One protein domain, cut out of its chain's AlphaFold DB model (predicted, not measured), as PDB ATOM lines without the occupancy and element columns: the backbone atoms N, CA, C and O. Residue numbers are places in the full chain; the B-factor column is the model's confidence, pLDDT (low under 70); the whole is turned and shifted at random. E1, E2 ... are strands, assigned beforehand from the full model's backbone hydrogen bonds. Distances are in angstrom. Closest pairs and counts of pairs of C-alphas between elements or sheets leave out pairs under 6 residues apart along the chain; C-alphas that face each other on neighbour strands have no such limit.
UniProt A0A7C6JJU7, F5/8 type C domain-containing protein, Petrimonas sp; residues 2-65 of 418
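AT A GLANCE: This is residues 2 to 65 of the 418 residues of the protein "F5/8 type C domain-containing protein" of Petrimonas sp (UniProt A0A7C6JJU7). The domain is one long, strongly twisted ribbon, the hairpin of E2 and E3, with E1 beside the first part of E2 and short E4 beside the last residues of E3. The last 19 residues, 47 to 65, with no named element, make a long loop on the far side of E3 from E1. The printed part has 64 residues, no named helix and four strands, E1 E2 E3 E4, in that order both along the chain and across an antiparallel sheet: all strand and a meander, each strand the antiparallel neighbour of the one before. The whole is loose, with a radius of gyration of the C-alphas of 13.5 A, and elongated, spanning 44 by 23 by 23 A.

IN THESE COORDINATES: E1, residues 3 to 7, begins at C-alpha 3 (207.020, 219.901, 247.496) and is 13.6 A long. E2, residues 13 to 23, is 29.9 A long and bends by 52 degrees at residue 20. E3, residues 26 to 38, is 36.7 A long and bends by 52 degrees at residue 35. E4, residues 44 to 46, is 7.3 A long and ends at C-alpha 46 (204.900, 210.936, 237.948).

HOW THE PARTS SIT: Edge strand E1 forms a hairpin with E2, with N 4 and O 16 within hydrogen-bond range at 2.9 A. E2 and E3 form a hairpin at 162 degrees between directions, with N 17 and O 32 at 3.0 A. E3 pairs staggered, with E2 over residues 26 to 36 and with edge strand E4 over 36 to 38. In the hairpin of E3 and E4, N 37 and O 45 are 2.9 A apart. E1 and E4 are apart.

THE WHOLE: The C-alphas farthest apart, of Gly 25 and Glu 40, are 45.2 A apart. The three links between strands are tight. The printed part has no cut, and no printed residue is under 70 in pLDDT.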
ATOM      1  N   HIS A   2     211.672 219.696 248.194       87.06
ATOM      2  CA  HIS A   2     210.526 220.141 249.002       87.06
ATOM      3  C   HIS A   2     209.337 220.394 248.069       87.06
ATOM      4  O   HIS A   2     209.502 221.040 247.034       87.06
ATOM      5  N   GLY A   3     208.161 219.874 248.402       91.88
ATOM      6  CA  GLY A   3     207.020 219.901 247.496       91.88
ATOM      7  C   GLY A   3     205.729 219.444 248.155       91.88
ATOM      8  O   GLY A   3     205.656 219.310 249.376       91.88
ATOM      9  N   SER A   4     204.711 219.217 247.334       94.94
ATOM     10  CA  SER A   4     203.419 218.678 247.750       94.94
ATOM     11  C   SER A   4     202.744 217.954 246.585       94.94
ATOM     12  O   SER A   4     203.121 218.135 245.427       94.94
ATOM     13  N   THR A   5     201.708 217.184 246.894       93.88
ATOM     14  CA  THR A   5     200.778 216.636 245.906       93.88
ATOM     15  C   THR A   5     199.432 217.323 246.085       93.88
ATOM     16  O   THR A   5     198.938 217.450 247.209       93.88
ATOM     17  N   PHE A   6     198.815 217.777 244.997       93.94
ATOM     18  CA  PHE A   6     197.499 218.409 245.044       93.94
ATOM     19  C   PHE A   6     196.612 217.951 243.888       93.94
ATOM     20  O   PHE A   6     197.083 217.358 242.922       93.94
ATOM     21  N   LYS A   7     195.307 218.213 244.012       92.44
ATOM     22  CA  LYS A   7     194.345 218.045 242.922       92.44
ATOM     23  C   LYS A   7     194.001 219.396 242.329       92.44
ATOM     24  O   LYS A   7     193.725 220.337 243.077       92.44
ATOM     25  N   ASP A   8     193.978 219.485 241.008       90.50
ATOM     26  CA  ASP A   8     193.448 220.665 240.336       90.50
ATOM     27  C   ASP A   8     191.907 220.699 240.355       90.50
ATOM     28  O   ASP A   8     191.232 219.847 240.943       90.50
ATOM     29  N   LYS A   9     191.328 221.711 239.698       90.62
ATOM     30  CA  LYS A   9     189.870 221.904 239.620       90.62
ATOM     31  C   LYS A   9     189.143 220.802 238.840       90.62
ATOM     32  O   LYS A   9     187.933 220.672 239.000       90.62
ATOM     33  N   ASN A  10     189.862 220.029 238.029       87.75
ATOM     34  CA  ASN A  10     189.343 218.902 237.260       87.75
ATOM     35  C   ASN A  10     189.556 217.564 237.993       87.75
ATOM     36  O   ASN A  10     189.169 216.514 237.486       87.75
ATOM     37  N   GLY A  11     190.150 217.592 239.192       88.31
ATOM     38  CA  GLY A  11     190.431 216.414 240.003       88.31
ATOM     39  C   GLY A  11     191.699 215.660 239.601       88.31
ATOM     40  O   GLY A  11     191.942 214.594 240.171       88.31
ATOM     41  N   GLN A  12     192.498 216.195 238.671       87.62
ATOM     42  CA  GLN A  12     193.755 215.585 238.233       87.62
ATOM     43  C   GLN A  12     194.827 215.810 239.298       87.62
ATOM     44  O   GLN A  12     194.891 216.888 239.899       87.62
ATOM     45  N   PHE A  13     195.642 214.790 239.560       90.75
ATOM     46  CA  PHE A  13     196.724 214.880 240.530       90.75
ATOM     47  C   PHE A  13     197.966 215.528 239.919       90.75
ATOM     48  O   PHE A  13     198.319 215.303 238.762       90.75
ATOM     49  N   TRP A  14     198.642 216.309 240.753       92.75
ATOM     50  CA  TRP A  14     199.859 217.023 240.420       92.75
ATOM     51  C   TRP A  14     200.863 216.900 241.551       92.75
ATOM     52  O   TRP A  14     200.513 217.120 242.714       92.75
ATOM     53  N   THR A  15     202.114 216.641 241.201       93.75
ATOM     54  CA  THR A  15     203.257 216.810 242.095       93.75
ATOM     55  C   THR A  15     203.901 218.150 241.790       93.75
ATOM     56  O   THR A  15     204.374 218.383 240.681       93.75
ATOM     57  N   ILE A  16     203.941 219.030 242.786       94.56
ATOM     58  CA  ILE A  16     204.685 220.287 242.733       94.56
ATOM     59  C   ILE A  16     205.945 220.138 243.571       94.56
ATOM     60  O   ILE A  16     205.879 219.693 244.719       94.56
ATOM     61  N   CYS A  17     207.100 220.507 243.029       93.06
ATOM     62  CA  CYS A  17     208.338 220.464 243.794       93.06
ATOM     63  C   CYS A  17     209.301 221.586 243.424       93.06
ATOM     64  O   CYS A  17     209.266 222.132 242.325       93.06
ATOM     65  N   MET A  18     210.152 221.931 244.385       92.38
ATOM     66  CA  MET A  18     211.276 222.824 244.166       92.38
ATOM     67  C   MET A  18     212.435 222.052 243.533       92.38
ATOM     68  O   MET A  18     212.820 220.987 244.043       92.38
ATOM     69  N   ILE A  19     212.997 222.624 242.472       90.25
ATOM     70  CA  ILE A  19     214.226 222.179 241.811       90.25
ATOM     71  C   ILE A  19     215.313 223.253 241.962       90.25
ATOM     72  O   ILE A  19     214.979 224.421 242.174       90.25
ATOM     73  N   PRO A  20     216.605 222.885 241.908       89.38
ATOM     74  CA  PRO A  20     217.684 223.865 241.897       89.38
ATOM     75  C   PRO A  20     217.540 224.807 240.702       89.38
ATOM     76  O   PRO A  20     217.159 224.377 239.619       89.38
ATOM     77  N   GLY A  21     217.871 226.074 240.909       87.06
ATOM     78  CA  GLY A  21     218.066 227.046 239.844       87.06
ATOM     79  C   GLY A  21     219.358 227.816 240.074       87.06
ATOM     80  O   GLY A  21     219.914 227.837 241.180       87.06
ATOM     81  N   TRP A  22     219.842 228.468 239.029       86.69
ATOM     82  CA  TRP A  22     221.001 229.343 239.093       86.69
ATOM     83  C   TRP A  22     220.686 230.591 238.287       86.69
ATOM     84  O   TRP A  22     220.314 230.488 237.129       86.69
ATOM     85  N   TYR A  23     220.761 231.779 238.889       83.00
ATOM     86  CA  TYR A  23     220.386 233.006 238.180       83.00
ATOM     87  C   TYR A  23     221.091 234.237 238.746       83.00
ATOM     88  O   TYR A  23     220.983 234.561 239.936       83.00
ATOM     89  N   GLY A  24     221.813 234.958 237.886       79.50
ATOM     90  CA  GLY A  24     222.617 236.115 238.294       79.50
ATOM     91  C   GLY A  24     223.754 235.742 239.250       79.50
ATOM     92  O   GLY A  24     224.050 236.490 240.181       79.50
ATOM     93  N   GLY A  25     224.347 234.555 239.072       78.06
ATOM     94  CA  GLY A  25     225.470 234.070 239.886       78.06
ATOM     95  C   GLY A  25     225.097 233.662 241.315       78.06
ATOM     96  O   GLY A  25     225.960 233.624 242.192       78.06
ATOM     97  N   ARG A  26     223.812 233.396 241.580       78.62
ATOM     98  CA  ARG A  26     223.314 232.921 242.875       78.62
ATOM     99  C   ARG A  26     222.429 231.696 242.667       78.62
ATOM    100  O   ARG A  26     221.611 231.681 241.750       78.62
ATOM    101  N   GLY A  27     222.549 230.720 243.564       80.69
ATOM    102  CA  GLY A  27     221.611 229.603 243.632       80.69
ATOM    103  C   GLY A  27     220.206 230.090 243.994       80.69
ATOM    104  O   GLY A  27     220.033 230.857 244.948       80.69
ATOM    105  N   SER A  28     219.219 229.642 243.231       78.00
ATOM    106  CA  SER A  28     217.788 229.840 243.450       78.00
ATOM    107  C   SER A  28     217.076 228.486 243.534       78.00
ATOM    108  O   SER A  28     217.699 227.424 243.479       78.00
ATOM    109  N   GLY A  29     215.762 228.529 243.734       84.38
ATOM    110  CA  GLY A  29     214.897 227.380 243.524       84.38
ATOM    111  C   GLY A  29     213.824 227.754 242.516       84.38
ATOM    112  O   GLY A  29     213.172 228.784 242.693       84.38
ATOM    113  N   GLU A  30     213.646 226.921 241.500       87.94
ATOM    114  CA  GLU A  30     212.507 226.997 240.589       87.94
ATOM    115  C   GLU A  30     211.418 226.024 241.049       87.94
ATOM    116  O   GLU A  30     211.655 225.120 241.858       87.94
ATOM    117  N   ILE A  31     210.197 226.227 240.561       90.75
ATOM    118  CA  ILE A  31     209.050 225.373 240.865       90.75
ATOM    119  C   ILE A  31     208.664 224.625 239.599       90.75
ATOM    120  O   ILE A  31     208.373 225.241 238.579       90.75
ATOM    121  N   VAL A  32     208.584 223.302 239.700       91.38
ATOM    122  CA  VAL A  32     208.093 222.438 238.624       91.38
ATOM    123  C   VAL A  32     206.811 221.733 239.047       91.38
ATOM    124  O   VAL A  32     206.610 221.425 240.228       91.38
ATOM    125  N   LEU A  33     205.938 221.491 238.070       91.81
ATOM    126  CA  LEU A  33     204.708 220.728 238.220       91.81
ATOM    127  C   LEU A  33     204.749 219.524 237.281       91.81
ATOM    128  O   LEU A  33     204.875 219.690 236.072       91.81
ATOM    129  N   TYR A  34     204.570 218.332 237.838       91.75
ATOM    130  CA  TYR A  34     204.443 217.093 237.082       91.75
ATOM    131  C   TYR A  34     203.029 216.535 237.225       91.75
ATOM    132  O   TYR A  34     202.528 216.460 238.355       91.75
ATOM    133  N   PRO A  35     202.380 216.119 236.123       92.31
ATOM    134  CA  PRO A  35     201.203 215.270 236.206       92.31
ATOM    135  C   PRO A  35     201.532 214.018 237.021       92.31
ATOM    136  O   PRO A  35     202.608 213.431 236.878       92.31
ATOM    137  N   THR A  36     200.607 213.623 237.883       92.81
ATOM    138  CA  THR A  36     200.775 212.495 238.799       92.81
ATOM    139  C   THR A  36     199.568 211.586 238.689       92.81
ATOM    140  O   THR A  36     198.449 212.063 238.501       92.81
ATOM    141  N   ASP A  37     199.786 210.288 238.844       91.81
ATOM    142  CA  ASP A  37     198.715 209.305 238.936       91.81
ATOM    143  C   ASP A  37     198.993 208.297 240.057       91.81
ATOM    144  O   ASP A  37     200.069 208.284 240.662       91.81
ATOM    145  N   VAL A  38     197.988 207.486 240.375       92.75
ATOM    146  CA  VAL A  38     198.073 206.380 241.325       92.75
ATOM    147  C   VAL A  38     197.610 205.124 240.602       92.75
ATOM    148  O   VAL A  38     196.469 205.069 240.147       92.75
ATOM    149  N   ASP A  39     198.494 204.134 240.486       93.00
ATOM    150  CA  ASP A  39     198.177 202.886 239.787       93.00
ATOM    151  C   ASP A  39     197.147 202.021 240.549       93.00
ATOM    152  O   ASP A  39     196.721 202.342 241.664       93.00
ATOM    153  N   GLU A  40     196.735 200.903 239.943       94.75
ATOM    154  CA  GLU A  40     195.730 199.988 240.507       94.75
ATOM    155  C   GLU A  40     196.141 199.370 241.858       94.75
ATOM    156  O   GLU A  40     195.274 198.997 242.651       94.75
ATOM    157  N   ASP A  41     197.444 199.318 242.151       95.62
ATOM    158  CA  ASP A  41     198.003 198.802 243.403       95.62
ATOM    159  C   ASP A  41     198.235 199.911 244.448       95.62
ATOM    160  O   ASP A  41     198.728 199.653 245.551       95.62
ATOM    161  N   GLY A  42     197.859 201.154 244.134       94.38
ATOM    162  CA  GLY A  42     198.005 202.300 245.026       94.38
ATOM    163  C   GLY A  42     199.377 202.978 244.966       94.38
ATOM    164  O   GLY A  42     199.696 203.770 245.859       94.38
ATOM    165  N   VAL A  43     200.195 202.699 243.947       94.00
ATOM    166  CA  VAL A  43     201.521 203.305 243.770       94.00
ATOM    167  C   VAL A  43     201.390 204.651 243.063       94.00
ATOM    168  O   VAL A  43     201.051 204.745 241.881       94.00
ATOM    169  N   MET A  44     201.687 205.719 243.802       93.44
ATOM    170  CA  MET A  44     201.762 207.069 243.250       93.44
ATOM    171  C   MET A  44     203.014 207.231 242.386       93.44
ATOM    172  O   MET A  44     204.113 206.884 242.819       93.44
ATOM    173  N   HIS A  45     202.857 207.815 241.202       93.56
ATOM    174  CA  HIS A  45     203.962 208.065 240.288       93.56
ATOM    175  C   HIS A  45     203.743 209.308 239.421       93.56
ATOM    176  O   HIS A  45     202.618 209.742 239.179       93.56
ATOM    177  N   SER A  46     204.852 209.866 238.944       92.00
ATOM    178  CA  SER A  46     204.900 210.936 237.948       92.00
ATOM    179  C   SER A  46     205.926 210.552 236.893       92.00
ATOM    180  O   SER A  46     206.940 209.941 237.225       92.00
ATOM    181  N   ASN A  47     205.709 210.951 235.645       88.88
ATOM    182  CA  ASN A  47     206.719 210.802 234.607       88.88
ATOM    183  C   ASN A  47     207.518 212.103 234.486       88.88
ATOM    184  O   ASN A  47     207.001 213.119 234.026       88.88
ATOM    185  N   THR A  48     208.767 212.068 234.939       90.88
ATOM    186  CA  THR A  48     209.700 213.204 234.857       90.88
ATOM    187  C   THR A  48     210.629 213.133 233.646       90.88
ATOM    188  O   THR A  48     211.437 214.041 233.459       90.88
ATOM    189  N   ALA A  49     210.540 212.079 232.828       92.69
ATOM    190  CA  ALA A  49     211.334 211.986 231.611       92.69
ATOM    191  C   ALA A  49     210.881 213.082 230.643       92.69
ATOM    192  O   ALA A  49     209.679 213.271 230.454       92.69
ATOM    193  N   PHE A  50     211.838 213.797 230.043       94.00
ATOM    194  CA  PHE A  50     211.560 214.972 229.205       94.00
ATOM    195  C   PHE A  50     210.749 216.058 229.943       94.00
ATOM    196  O   PHE A  50     210.030 216.837 229.326       94.00
ATOM    197  N   GLY A  51     210.837 216.109 231.277       91.44
ATOM    198  CA  GLY A  51     210.040 217.006 232.117       91.44
ATOM    199  C   GLY A  51     210.298 218.500 231.903       91.44
ATOM    200  O   GLY A  51     209.471 219.324 232.288       91.44
ATOM    201  N   ASP A  52     211.427 218.842 231.288       91.75
ATOM    202  CA  ASP A  52     211.834 220.190 230.896       91.75
ATOM    203  C   ASP A  52     211.744 220.430 229.371       91.75
ATOM    204  O   ASP A  52     212.183 221.469 228.875       91.75
ATOM    205  N   TYR A  53     211.155 219.484 228.633       96.12
ATOM    206  CA  TYR A  53     210.788 219.620 227.223       96.12
ATOM    207  C   TYR A  53     209.317 220.057 227.104       96.12
ATOM    208  O   TYR A  53     208.567 220.023 228.083       96.12
ATOM    209  N   PRO A  54     208.845 220.451 225.906       96.06
ATOM    210  CA  PRO A  54     207.444 220.793 225.703       96.06
ATOM    211  C   PRO A  54     206.512 219.611 226.007       96.06
ATOM    212  O   PRO A  54     206.563 218.560 225.356       96.06
ATOM    213  N   MET A  55     205.616 219.819 226.970       93.31
ATOM    214  CA  MET A  55     204.608 218.858 227.414       93.31
ATOM    215  C   MET A  55     203.207 219.414 227.157       93.31
ATOM    216  O   MET A  55     202.945 220.606 227.323       93.31
ATOM    217  N   TYR A  56     202.270 218.541 226.802       91.50
ATOM    218  CA  TYR A  56     200.857 218.880 226.794       91.50
ATOM    219  C   TYR A  56     200.362 219.127 228.218       91.50
ATOM    220  O   TYR A  56     200.591 218.323 229.124       91.50
ATOM    221  N   LEU A  57     199.596 220.204 228.398       84.75
ATOM    222  CA  LEU A  57     198.847 220.399 229.633       84.75
ATOM    223  C   LEU A  57     197.876 219.222 229.849       84.75
ATOM    224  O   LEU A  57     197.243 218.757 228.889       84.75
ATOM    225  N   PRO A  58     197.700 218.748 231.092       79.75
ATOM    226  CA  PRO A  58     196.711 217.728 231.399       79.75
ATOM    227  C   PRO A  58     195.316 218.101 230.900       79.75
ATOM    228  O   PRO A  58     194.885 219.250 230.964       79.75
ATOM    229  N   GLY A  59     194.622 217.099 230.357       79.56
ATOM    230  CA  GLY A  59     193.325 217.272 229.700       79.56
ATOM    231  C   GLY A  59     193.401 217.481 228.184       79.56
ATOM    232  O   GLY A  59     192.398 217.261 227.510       79.56
ATOM    233  N   VAL A  60     194.568 217.823 227.621       86.50
ATOM    234  CA  VAL A  60     194.763 217.877 226.157       86.50
ATOM    235  C   VAL A  60     194.913 216.473 225.561       86.50
ATOM    236  O   VAL A  60     194.345 216.170 224.511       86.50
ATOM    237  N   LYS A  61     195.663 215.598 226.240       86.06
ATOM    238  CA  LYS A  61     195.816 214.178 225.896       86.06
ATOM    239  C   LYS A  61     195.246 213.299 227.015       86.06
ATOM    240  O   LYS A  61     195.326 213.692 228.184       86.06
ATOM    241  N   PRO A  62     194.667 212.129 226.685       85.12
ATOM    242  CA  PRO A  62     194.355 211.125 227.694       85.12
ATOM    243  C   PRO A  62     195.656 210.595 228.301       85.12
ATOM    244  O   PRO A  62     196.646 210.461 227.584       85.12
ATOM    245  N   ASP A  63     195.625 210.266 229.593       87.00
ATOM    246  CA  ASP A  63     196.796 209.794 230.341       87.00
ATOM    247  C   ASP A  63     197.981 210.771 230.224       87.00
ATOM    248  O   ASP A  63     198.951 210.558 229.501       87.00
ATOM    249  N   ALA A  64     197.865 211.904 230.919       85.56
ATOM    250  CA  ALA A  64     198.869 212.964 230.872       85.56
ATOM    251  C   ALA A  64     200.231 212.537 231.448       85.56
ATOM    252  O   ALA A  64     201.235 213.168 231.132       85.56
ATOM    253  N   VAL A  65     200.270 211.483 232.272       89.31
ATOM    254  CA  VAL A  65     201.517 210.949 232.830       89.31
ATOM    255  C   VAL A  65     202.313 210.233 231.739       89.31
ATOM    256  O   VAL A  65     203.491 210.526 231.549       89.31
TER     257      VAL A  65